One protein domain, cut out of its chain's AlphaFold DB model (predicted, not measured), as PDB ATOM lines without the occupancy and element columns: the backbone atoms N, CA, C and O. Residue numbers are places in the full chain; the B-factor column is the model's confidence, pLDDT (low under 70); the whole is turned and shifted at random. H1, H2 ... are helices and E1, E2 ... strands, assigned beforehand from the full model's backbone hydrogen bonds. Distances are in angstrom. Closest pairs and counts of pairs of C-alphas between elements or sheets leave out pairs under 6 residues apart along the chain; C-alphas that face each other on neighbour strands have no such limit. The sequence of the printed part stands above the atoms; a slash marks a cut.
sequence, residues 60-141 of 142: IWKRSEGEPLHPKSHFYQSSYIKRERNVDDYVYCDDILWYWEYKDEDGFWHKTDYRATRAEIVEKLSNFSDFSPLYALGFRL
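AT A GLANCE: This is residues 60 to 141 of the 142 residues of an uncharacterized protein of Campylobacter concisus (UniProt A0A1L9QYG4). Little regular structure: a rod mostly of loops, with a small three-stranded sheet and H2 toward one end, H1 and E1 toward the other. The 82 printed residues, 27 in named elements, run H1 E1 E2 E3 H2 E4, class mixed; the sheet, E3 E2 E4, is antiparallel. It is only just compact, close to loose: radius of gyration of the C-alphas 14.0 A, spans 46 by 23 by 21 A.

IN THESE COORDINATES: Past residues 60 to 77, find C-alpha 78 at (29.628, 0.813, 4.749); H1 runs 11.1 A to 84. Next come E1, 90 to 92; E2, 100 to 103, 10.4 A; E3, 109 to 111; H2, 118 to 124, 9.9 A; E4, 131 to 133, ending at (38.348, 13.604, 13.734).

HOW THE PARTS SIT: Residues 60 to 61 pair antiparallel with 90 to 91 of E1. Within hydrogen-bond range are N 102 and O 110, 2.9 A, in the hairpin E2 and E3, and N 101 and O 132, 2.8 A, between E2 and E4. H2 only grazes the sheet with residues 118 to 122. Every O i to N i+4 pair is within range in H2, 1 of 3 in H1, with 1 of 4 O i to N i+3.

THE WHOLE: The printed part has no cut; pLDDT is under 70 at residues 70 to 85.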
ATOM      1  N   ILE A  60      29.466   7.939   5.011       81.94
ATOM      2  CA  ILE A  60      28.434   8.796   5.573       81.94
ATOM      3  C   ILE A  60      27.564   9.414   4.490       81.94
ATOM      4  O   ILE A  60      28.008   9.635   3.368       81.94
ATOM      5  N   TRP A  61      26.303   9.670   4.832       83.44
ATOM      6  CA  TRP A  61      25.360  10.345   3.959       83.44
ATOM      7  C   TRP A  61      25.779  11.800   3.734       83.44
ATOM      8  O   TRP A  61      25.900  12.565   4.691       83.44
ATOM      9  N   LYS A  62      25.937  12.207   2.470       86.94
ATOM     10  CA  LYS A  62      26.316  13.576   2.078       86.94
ATOM     11  C   LYS A  62      25.377  14.642   2.652       86.94
ATOM     12  O   LYS A  62      25.815  15.748   2.928       86.94
ATOM     13  N   ARG A  63      24.098  14.309   2.873       85.38
ATOM     14  CA  ARG A  63      23.101  15.238   3.436       85.38
ATOM     15  C   ARG A  63      23.306  15.567   4.915       85.38
ATOM     16  O   ARG A  63      22.742  16.552   5.367       85.38
ATOM     17  N   SER A  64      24.114  14.793   5.636       86.12
ATOM     18  CA  SER A  64      24.473  15.080   7.030       86.12
ATOM     19  C   SER A  64      25.627  16.080   7.161       86.12
ATOM     20  O   SER A  64      26.240  16.190   8.221       86.12
ATOM     21  N   GLU A  65      25.974  16.791   6.086       90.81
ATOM     22  CA  GLU A  65      27.018  17.811   6.120       90.81
ATOM     23  C   GLU A  65      26.719  18.875   7.189       90.81
ATOM     24  O   GLU A  65      25.617  19.416   7.271       90.81
ATOM     25  N   GLY A  66      27.716  19.187   8.019       88.44
ATOM     26  CA  GLY A  66      27.577  20.123   9.135       88.44
ATOM     27  C   GLY A  66      26.824  19.580  10.355       88.44
ATOM     28  O   GLY A  66      26.839  20.241  11.395       88.44
ATOM     29  N   GLU A  67      26.218  18.393  10.282       87.38
ATOM     30  CA  GLU A  67      25.571  17.770  11.437       87.38
ATOM     31  C   GLU A  67      26.618  17.153  12.382       87.38
ATOM     32  O   GLU A  67      27.520  16.438  11.928       87.38
ATOM     33  N   PRO A  68      26.507  17.374  13.706       86.69
ATOM     34  CA  PRO A  68      27.265  16.617  14.691       86.69
ATOM     35  C   PRO A  68      26.988  15.121  14.550       86.69
ATOM     36  O   PRO A  68      25.835  14.688  14.591       86.69
ATOM     37  N   LEU A  69      28.038  14.309  14.450       79.06
ATOM     38  CA  LEU A  69      27.880  12.861  14.424       79.06
ATOM     39  C   LEU A  69      28.133  12.258  15.793       79.06
ATOM     40  O   LEU A  69      29.132  12.541  16.457       79.06
ATOM     41  N   HIS A  70      27.237  11.364  16.191       66.88
ATOM     42  CA  HIS A  70      27.394  10.616  17.422       66.88
ATOM     43  C   HIS A  70      28.184   9.319  17.158       66.88
ATOM     44  O   HIS A  70      27.739   8.511  16.340       66.88
ATOM     45  N   PRO A  71      29.279   9.030  17.886       56.06
ATOM     46  CA  PRO A  71      30.120   7.846  17.653       56.06
ATOM     47  C   PRO A  71      29.378   6.499  17.719       56.06
ATOM     48  O   PRO A  71      29.814   5.519  17.126       56.06
ATOM     49  N   LYS A  72      28.243   6.438  18.433       57.44
ATOM     50  CA  LYS A  72      27.397   5.230  18.543       57.44
ATOM     51  C   LYS A  72      26.308   5.112  17.470       57.44
ATOM     52  O   LYS A  72      25.488   4.202  17.554       57.44
ATOM     53  N   SER A  73      26.230   6.027  16.504       56.47
ATOM     54  CA  SER A  73      25.237   5.893  15.438       56.47
ATOM     55  C   SER A  73      25.672   4.757  14.510       56.47
ATOM     56  O   SER A  73      26.643   4.877  13.770       56.47
ATOM     57  N   HIS A  74      24.944   3.642  14.517       53.25
ATOM     58  CA  HIS A  74      25.163   2.515  13.597       53.25
ATOM     59  C   HIS A  74      24.951   2.881  12.106       53.25
ATOM     60  O   HIS A  74      25.101   2.037  11.229       53.25
ATOM     61  N   PHE A  75      24.630   4.143  11.810       54.28
ATOM     62  CA  PHE A  75      24.317   4.689  10.491       54.28
ATOM     63  C   PHE A  75      25.523   4.841   9.546       54.28
ATOM     64  O   PHE A  75      25.317   5.104   8.363       54.28
ATOM     65  N   TYR A  76      26.760   4.672  10.028       57.47
ATOM     66  CA  TYR A  76      27.979   5.012   9.265       57.47
ATOM     67  C   TYR A  76      28.767   3.806   8.736       57.47
ATOM     68  O   TYR A  76      29.858   3.939   8.176       57.47
ATOM     69  N   GLN A  77      28.254   2.593   8.940       56.66
ATOM     70  CA  GLN A  77      28.937   1.392   8.479       56.66
ATOM     71  C   GLN A  77      28.651   1.153   6.994       56.66
ATOM     72  O   GLN A  77      27.511   0.911   6.592       56.66
ATOM     73  N   SER A  78      29.711   1.128   6.182       56.34
ATOM     74  CA  SER A  78      29.628   0.813   4.749       56.34
ATOM     75  C   SER A  78      28.933  -0.527   4.467       56.34
ATOM     76  O   SER A  78      28.341  -0.698   3.406       56.34
ATOM     77  N   SER A  79      28.941  -1.474   5.413       52.34
ATOM     78  CA  SER A  79      28.208  -2.747   5.339       52.34
ATOM     79  C   SER A  79      26.684  -2.602   5.259       52.34
ATOM     80  O   SER A  79      26.059  -3.405   4.566       52.34
ATOM     81  N   TYR A  80      26.088  -1.593   5.904       51.47
ATOM     82  CA  TYR A  80      24.645  -1.324   5.827       51.47
ATOM     83  C   TYR A  80      24.269  -0.632   4.515       51.47
ATOM     84  O   TYR A  80      23.261  -0.970   3.898       51.47
ATOM     85  N   ILE A  81      25.117   0.283   4.044       58.09
ATOM     86  CA  ILE A  81      24.912   1.014   2.785       58.09
ATOM     87  C   ILE A  81      25.020   0.062   1.578       58.09
ATOM     88  O   ILE A  81      24.258   0.187   0.623       58.09
ATOM     89  N   LYS A  82      25.889  -0.959   1.664       53.53
ATOM     90  CA  LYS A  82      26.147  -1.969   0.617       53.53
ATOM     91  C   LYS A  82      24.934  -2.770   0.136       53.53
ATOM     92  O   LYS A  82      25.020  -3.335  -0.951       53.53
ATOM     93  N   ARG A  83      23.859  -2.905   0.922       52.75
ATOM     94  CA  ARG A  83      22.757  -3.818   0.564       52.75
ATOM     95  C   ARG A  83      21.603  -3.159  -0.188       52.75
ATOM     96  O   ARG A  83      21.012  -3.830  -1.023       52.75
ATOM     97  N   GLU A  84      21.274  -1.895   0.082       54.81
ATOM     98  CA  GLU A  84      19.927  -1.393  -0.261       54.81
ATOM     99  C   GLU A  84      19.849   0.072  -0.709       54.81
ATOM    100  O   GLU A  84      18.761   0.529  -1.049       54.81
ATOM    101  N   ARG A  85      20.951   0.839  -0.719       63.88
ATOM    102  CA  ARG A  85      20.884   2.287  -0.991       63.88
ATOM    103  C   ARG A  85      21.794   2.741  -2.123       63.88
ATOM    104  O   ARG A  85      22.818   2.121  -2.399       63.88
ATOM    105  N   ASN A  86      21.400   3.845  -2.760       73.38
ATOM    106  CA  ASN A  86      22.184   4.507  -3.792       73.38
ATOM    107  C   ASN A  86      23.518   4.976  -3.194       73.38
ATOM    108  O   ASN A  86      23.557   5.870  -2.351       73.38
ATOM    109  N   VAL A  87      24.607   4.339  -3.620       75.56
ATOM    110  CA  VAL A  87      25.960   4.565  -3.092       75.56
ATOM    111  C   VAL A  87      26.405   6.016  -3.277       75.56
ATOM    112  O   VAL A  87      27.126   6.540  -2.432       75.56
ATOM    113  N   ASP A  88      25.928   6.686  -4.325       79.62
ATOM    114  CA  ASP A  88      26.309   8.061  -4.652       79.62
ATOM    115  C   ASP A  88      25.823   9.091  -3.638       79.62
ATOM    116  O   ASP A  88      26.367  10.195  -3.572       79.62
ATOM    117  N   ASP A  89      24.823   8.746  -2.829       81.94
ATOM    118  CA  ASP A  89      24.381   9.606  -1.738       81.94
ATOM    119  C   ASP A  89      25.406   9.634  -0.597       81.94
ATOM    120  O   ASP A  89      25.330  10.491   0.284       81.94
ATOM    121  N   TYR A  90      26.383   8.730  -0.607       83.31
ATOM    122  CA  TYR A  90      27.354   8.553   0.456       83.31
ATOM    123  C   TYR A  90      28.766   8.945   0.018       83.31
ATOM    124  O   TYR A  90      29.095   9.014  -1.165       83.31
ATOM    125  N   VAL A  91      29.613   9.223   1.001       85.62
ATOM    126  CA  VAL A  91      31.024   9.573   0.822       85.62
ATOM    127  C   VAL A  91      31.847   8.916   1.922       85.62
ATOM    128  O   VAL A  91      31.336   8.686   3.021       85.62
ATOM    129  N   TYR A  92      33.100   8.574   1.641       86.25
ATOM    130  CA  TYR A  92      33.996   8.039   2.658       86.25
ATOM    131  C   TYR A  92      34.370   9.097   3.688       86.25
ATOM    132  O   TYR A  92      34.670  10.235   3.340       86.25
ATOM    133  N   CYS A  93      34.405   8.698   4.960       86.38
ATOM    134  CA  CYS A  93      34.806   9.583   6.053       86.38
ATOM    135  C   CYS A  93      36.240  10.105   5.907       86.38
ATOM    136  O   CYS A  93      36.540  11.175   6.427       86.38
ATOM    137  N   ASP A  94      37.107   9.354   5.229       88.56
ATOM    138  CA  ASP A  94      38.511   9.721   5.037       88.56
ATOM    139  C   ASP A  94      38.702  10.757   3.914       88.56
ATOM    140  O   ASP A  94      39.681  11.503   3.946       88.56
ATOM    141  N   ASP A  95      37.728  10.855   2.998       90.44
ATOM    142  CA  ASP A  95      37.756  11.697   1.790       90.44
ATOM    143  C   ASP A  95      37.037  13.050   1.986       90.44
ATOM    144  O   ASP A  95      36.804  13.791   1.032       90.44
ATOM    145  N   ILE A  96      36.641  13.372   3.218       91.94
ATOM    146  CA  ILE A  96      35.907  14.596   3.567       91.94
ATOM    147  C   ILE A  96      36.632  15.394   4.644       91.94
ATOM    148  O   ILE A  96      37.517  14.900   5.343       91.94
ATOM    149  N   LEU A  97      36.229  16.651   4.786       95.81
ATOM    150  CA  LEU A  97      36.904  17.622   5.629       95.81
ATOM    151  C   LEU A  97      36.368  17.571   7.065       95.81
ATOM    152  O   LEU A  97      35.212  17.919   7.330       95.81
ATOM    153  N   TRP A  98      37.244  17.222   8.005       95.31
ATOM    154  CA  TRP A  98      36.977  17.202   9.446       95.31
ATOM    155  C   TRP A  98      37.821  18.228  10.187       95.31
ATOM    156  O   TRP A  98      38.953  18.490   9.794       95.31
ATOM    157  N   TYR A  99      37.313  18.766  11.298       95.94
ATOM    158  CA  TYR A  99      38.214  19.249  12.348       95.94
ATOM    159  C   TYR A  99      38.844  18.046  13.038       95.94
ATOM    160  O   TYR A  99      38.178  17.025  13.198       95.94
ATOM    161  N   TRP A 100      40.083  18.181  13.489       95.19
ATOM    162  CA  TRP A 100      40.802  17.104  14.157       95.19
ATOM    163  C   TRP A 100      41.240  17.535  15.543       95.19
ATOM    164  O   TRP A 100      41.531  18.710  15.772       95.19
ATOM    165  N   GLU A 101      41.286  16.579  16.454       95.31
ATOM    166  CA  GLU A 101      41.974  16.704  17.728       95.31
ATOM    167  C   GLU A 101      43.224  15.832  17.722       95.31
ATOM    168  O   GLU A 101      43.264  14.797  17.054       95.31
ATOM    169  N   TYR A 102      44.244  16.264  18.450       94.69
ATOM    170  CA  TYR A 102      45.476  15.513  18.622       94.69
ATOM    171  C   TYR A 102      46.073  15.781  19.994       94.69
ATOM    172  O   TYR A 102      45.816  16.826  20.600       94.69
ATOM    173  N   LYS A 103      46.859  14.830  20.485       94.56
ATOM    174  CA  LYS A 103      47.548  14.937  21.766       94.56
ATOM    175  C   LYS A 103      49.018  15.272  21.541       94.56
ATOM    176  O   LYS A 103      49.671  14.606  20.741       94.56
ATOM    177  N   ASP A 104      49.516  16.302  22.220       91.19
ATOM    178  CA  ASP A 104      50.927  16.684  22.147       91.19
ATOM    179  C   ASP A 104      51.837  15.792  23.017       91.19
ATOM    180  O   ASP A 104      51.374  14.875  23.702       91.19
ATOM    181  N   GLU A 105      53.148  16.050  22.970       90.06
ATOM    182  CA  GLU A 105      54.167  15.301  23.723       90.06
ATOM    183  C   GLU A 105      54.006  15.438  25.247       90.06
ATOM    184  O   GLU A 105      54.299  14.499  25.990       90.06
ATOM    185  N   ASP A 106      53.486  16.579  25.706       92.81
ATOM    186  CA  ASP A 106      53.197  16.861  27.116       92.81
ATOM    187  C   ASP A 106      51.864  16.238  27.579       92.81
ATOM    188  O   ASP A 106      51.538  16.202  28.770       92.81
ATOM    189  N   GLY A 107      51.092  15.699  26.639       91.56
ATOM    190  CA  GLY A 107      49.845  14.998  26.866       91.56
ATOM    191  C   GLY A 107      48.594  15.879  26.880       91.56
ATOM    192  O   GLY A 107      47.528  15.396  27.285       91.56
ATOM    193  N   PHE A 108      48.687  17.129  26.434       94.50
ATOM    194  CA  PHE A 108      47.548  18.027  26.270       94.50
ATOM    195  C   PHE A 108      46.841  17.796  24.935       94.50
ATOM    196  O   PHE A 108      47.460  17.543  23.903       94.50
ATOM    197  N   TRP A 109      45.513  17.897  24.962       94.62
ATOM    198  CA  TRP A 109      44.680  17.791  23.770       94.62
ATOM    199  C   TRP A 109      44.521  19.149  23.093       94.62
ATOM    200  O   TRP A 109      44.108  20.125  23.723       94.62
ATOM    201  N   HIS A 110      44.777  19.174  21.791       94.00
ATOM    202  CA  HIS A 110      44.633  20.336  20.921       94.00
ATOM    203  C   HIS A 110      43.652  20.044  19.800       94.00
ATOM    204  O   HIS A 110      43.400  18.891  19.458       94.00
ATOM    205  N   LYS A 111      43.128  21.107  19.190       94.69
ATOM    206  CA  LYS A 111      42.256  21.033  18.018       94.69
ATOM    207  C   LYS A 111      42.870  21.793  16.847       94.69
ATOM    208  O   LYS A 111      43.425  22.870  17.046       94.69
ATOM    209  N   THR A 112      42.693  21.294  15.626       94.94
ATOM    210  CA  THR A 112      42.988  22.054  14.406       94.94
ATOM    211  C   THR A 112      42.072  23.277  14.247       94.94
ATOM    212  O   THR A 112      40.888  23.274  14.596       94.94
ATOM    213  N   ASP A 113      42.619  24.347  13.681       95.00
ATOM    214  CA  ASP A 113      41.929  25.593  13.330       95.00
ATOM    215  C   ASP A 113      41.272  25.545  11.935       95.00
ATOM    216  O   ASP A 113      40.361  26.321  11.642       95.00
ATOM    217  N   TYR A 114      41.653  24.569  11.112       94.56
ATOM    218  CA  TYR A 114      41.080  24.268   9.799       94.56
ATOM    219  C   TYR A 114      40.510  22.846   9.754       94.56
ATOM    220  O   TYR A 114      40.779  22.012  10.629       94.56
ATOM    221  N   ARG A 115      39.711  22.582   8.716       96.00
ATOM    222  CA  ARG A 115      39.280  21.226   8.380       96.00
ATOM    223  C   ARG A 115      40.210  20.612   7.342       96.00
ATOM    224  O   ARG A 115      40.675  21.330   6.464       96.00
ATOM    225  N   ALA A 116      40.425  19.309   7.432       95.50
ATOM    226  CA  ALA A 116      41.263  18.555   6.508       95.50
ATOM    227  C   ALA A 116      40.771  17.112   6.371       95.50
ATOM    228  O   ALA A 116      40.063  16.595   7.246       95.50
ATOM    229  N   THR A 117      41.146  16.483   5.265       94.56
ATOM    230  CA  THR A 117      40.987  15.046   5.025       94.56
ATOM    231  C   THR A 117      41.934  14.239   5.908       94.56
ATOM    232  O   THR A 117      42.874  14.770   6.514       94.56
ATOM    233  N   ARG A 118      41.715  12.922   5.977       91.31
ATOM    234  CA  ARG A 118      42.618  12.038   6.725       91.31
ATOM    235  C   ARG A 118      44.029  12.044   6.138       91.31
ATOM    236  O   ARG A 118      44.985  12.068   6.904       91.31
ATOM    237  N   ALA A 119      44.154  12.031   4.812       91.56
ATOM    238  CA  ALA A 119      45.448  12.011   4.132       91.56
ATOM    239  C   ALA A 119      46.297  13.243   4.493       91.56
ATOM    240  O   ALA A 119      47.441  13.098   4.918       91.56
ATOM    241  N   GLU A 120      45.700  14.436   4.429       93.31
ATOM    242  CA  GLU A 120      46.367  15.700   4.769       93.31
ATOM    243  C   GLU A 120      46.801  15.752   6.243       93.31
ATOM    244  O   GLU A 120      47.891  16.231   6.565       93.31
ATOM    245  N   ILE A 121      45.967  15.248   7.160       93.00
ATOM    246  CA  ILE A 121      46.301  15.240   8.589       93.00
ATOM    247  C   ILE A 121      47.359  14.212   8.946       93.00
ATOM    248  O   ILE A 121      48.217  14.521   9.767       93.00
ATOM    249  N   VAL A 122      47.338  13.025   8.341       90.81
ATOM    250  CA  VAL A 122      48.385  12.017   8.564       90.81
ATOM    251  C   VAL A 122      49.754  12.571   8.169       90.81
ATOM    252  O   VAL A 122      50.725  12.358   8.888       90.81
ATOM    253  N   GLU A 123      49.834  13.316   7.065       90.94
ATOM    254  CA  GLU A 123      51.076  13.968   6.646       90.94
ATOM    255  C   GLU A 123      51.522  15.030   7.665       90.94
ATOM    256  O   GLU A 123      52.663  15.015   8.142       90.94
ATOM    257  N   LYS A 124      50.603  15.920   8.061       89.50
ATOM    258  CA  LYS A 124      50.913  17.072   8.919       89.50
ATOM    259  C   LYS A 124      51.143  16.726  10.391       89.50
ATOM    260  O   LYS A 124      51.958  17.374  11.044       89.50
ATOM    261  N   LEU A 125      50.427  15.739  10.920       87.06
ATOM    262  CA  LEU A 125      50.524  15.272  12.304       87.06
ATOM    263  C   LEU A 125      51.304  13.957  12.411       87.06
ATOM    264  O   LEU A 125      51.152  13.240  13.390       87.06
ATOM    265  N   SER A 126      52.165  13.655  11.439       85.56
ATOM    266  CA  SER A 126      52.973  12.427  11.397       85.56
ATOM    267  C   SER A 126      53.842  12.190  12.644       85.56
ATOM    268  O   SER A 126      54.169  11.044  12.946       85.56
ATOM    269  N   ASN A 127      54.175  13.247  13.395       85.88
ATOM    270  CA  ASN A 127      54.913  13.164  14.662       85.88
ATOM    271  C   ASN A 127      54.035  12.801  15.876       85.88
ATOM    272  O   ASN A 127      54.570  12.490  16.937       85.88
ATOM    273  N   PHE A 128      52.709  12.839  15.740       83.69
ATOM    274  CA  PHE A 128      51.760  12.534  16.808       83.69
ATOM    275  C   PHE A 128      51.083  11.188  16.540       83.69
ATOM    276  O   PHE A 128      50.599  10.923  15.441       83.69
ATOM    277  N   SER A 129      51.012  10.323  17.555       77.81
ATOM    278  CA  SER A 129      50.349   9.015  17.435       77.81
ATOM    279  C   SER A 129      48.850   9.061  17.728       77.81
ATOM    280  O   SER A 129      48.106   8.219  17.226       77.81
ATOM    281  N   ASP A 130      48.405  10.040  18.518       87.56
ATOM    282  CA  ASP A 130      47.031  10.146  19.001       87.56
ATOM    283  C   ASP A 130      46.326  11.328  18.332       87.56
ATOM    284  O   ASP A 130      46.425  12.465  18.796       87.56
ATOM    285  N   PHE A 131      45.605  11.061  17.243       91.69
ATOM    286  CA  PHE A 131      44.720  12.036  16.608       91.69
ATOM    287  C   PHE A 131      43.425  11.399  16.095       91.69
ATOM    288  O   PHE A 131      43.398  10.258  15.622       91.69
ATOM    289  N   SER A 132      42.338  12.162  16.167       91.06
ATOM    290  CA  SER A 132      40.998  11.736  15.762       91.06
ATOM    291  C   SER A 132      40.202  12.885  15.147       91.06
ATOM    292  O   SER A 132      40.397  14.048  15.500       91.06
ATOM    293  N   PRO A 133      39.282  12.598  14.214       91.81
ATOM    294  CA  PRO A 133      38.348  13.604  13.734       91.81
ATOM    295  C   PRO A 133      37.326  13.950  14.830       91.81
ATOM    296  O   PRO A 133      36.768  13.080  15.501       91.81
ATOM    297  N   LEU A 134      37.023  15.238  14.970       92.00
ATOM    298  CA  LEU A 134      36.004  15.763  15.874       92.00
ATOM    299  C   LEU A 134      34.619  15.685  15.237       92.00
ATOM    300  O   LEU A 134      34.056  16.673  14.757       92.00
ATOM    301  N   TYR A 135      34.043  14.492  15.299       88.81
ATOM    302  CA  TYR A 135      32.714  14.182  14.781       88.81
ATOM    303  C   TYR A 135      31.603  15.122  15.282       88.81
ATOM    304  O   TYR A 135      30.682  15.445  14.532       88.81
ATOM    305  N   ALA A 136      31.707  15.626  16.515       89.06
ATOM    306  CA  ALA A 136      30.718  16.522  17.116       89.06
ATOM    307  C   ALA A 136      30.622  17.908  16.444       89.06
ATOM    308  O   ALA A 136      29.642  18.615  16.662       89.06
ATOM    309  N   LEU A 137      31.613  18.312  15.640       91.88
ATOM    310  CA  LEU A 137      31.601  19.592  14.915       91.88
ATOM    311  C   LEU A 137      31.109  19.473  13.463       91.88
ATOM    312  O   LEU A 137      31.067  20.481  12.752       91.88
ATOM    313  N   GLY A 138      30.756  18.257  13.034       90.81
ATOM    314  CA  GLY A 138      30.319  17.956  11.675       90.81
ATOM    315  C   GLY A 138      31.423  18.078  10.619       90.81
ATOM    316  O   GLY A 138      32.482  18.680  10.830       90.81
ATOM    317  N   PHE A 139      31.159  17.493   9.452       93.12
ATOM    318  CA  PHE A 139      32.068  17.519   8.305       93.12
ATOM    319  C   PHE A 139      31.684  18.570   7.270       93.12
ATOM    320  O   PHE A 139      30.595  19.151   7.320       93.12
ATOM    321  N   ARG A 140      32.589  18.776   6.311       95.56
ATOM    322  CA  ARG A 140      32.331  19.463   5.046       95.56
ATOM    323  C   ARG A 140      32.688  18.570   3.866       95.56
ATOM    324  O   ARG A 140      33.661  17.819   3.938       95.56
ATOM    325  N   LEU A 141      31.880  18.636   2.812       92.94
ATOM    326  CA  LEU A 141      32.250  18.037   1.532       92.94
ATOM    327  C   LEU A 141      33.362  18.898   0.888       92.94
ATOM    328  O   LEU A 141      33.368  20.108   1.131       92.94
TER     329      LEU A 141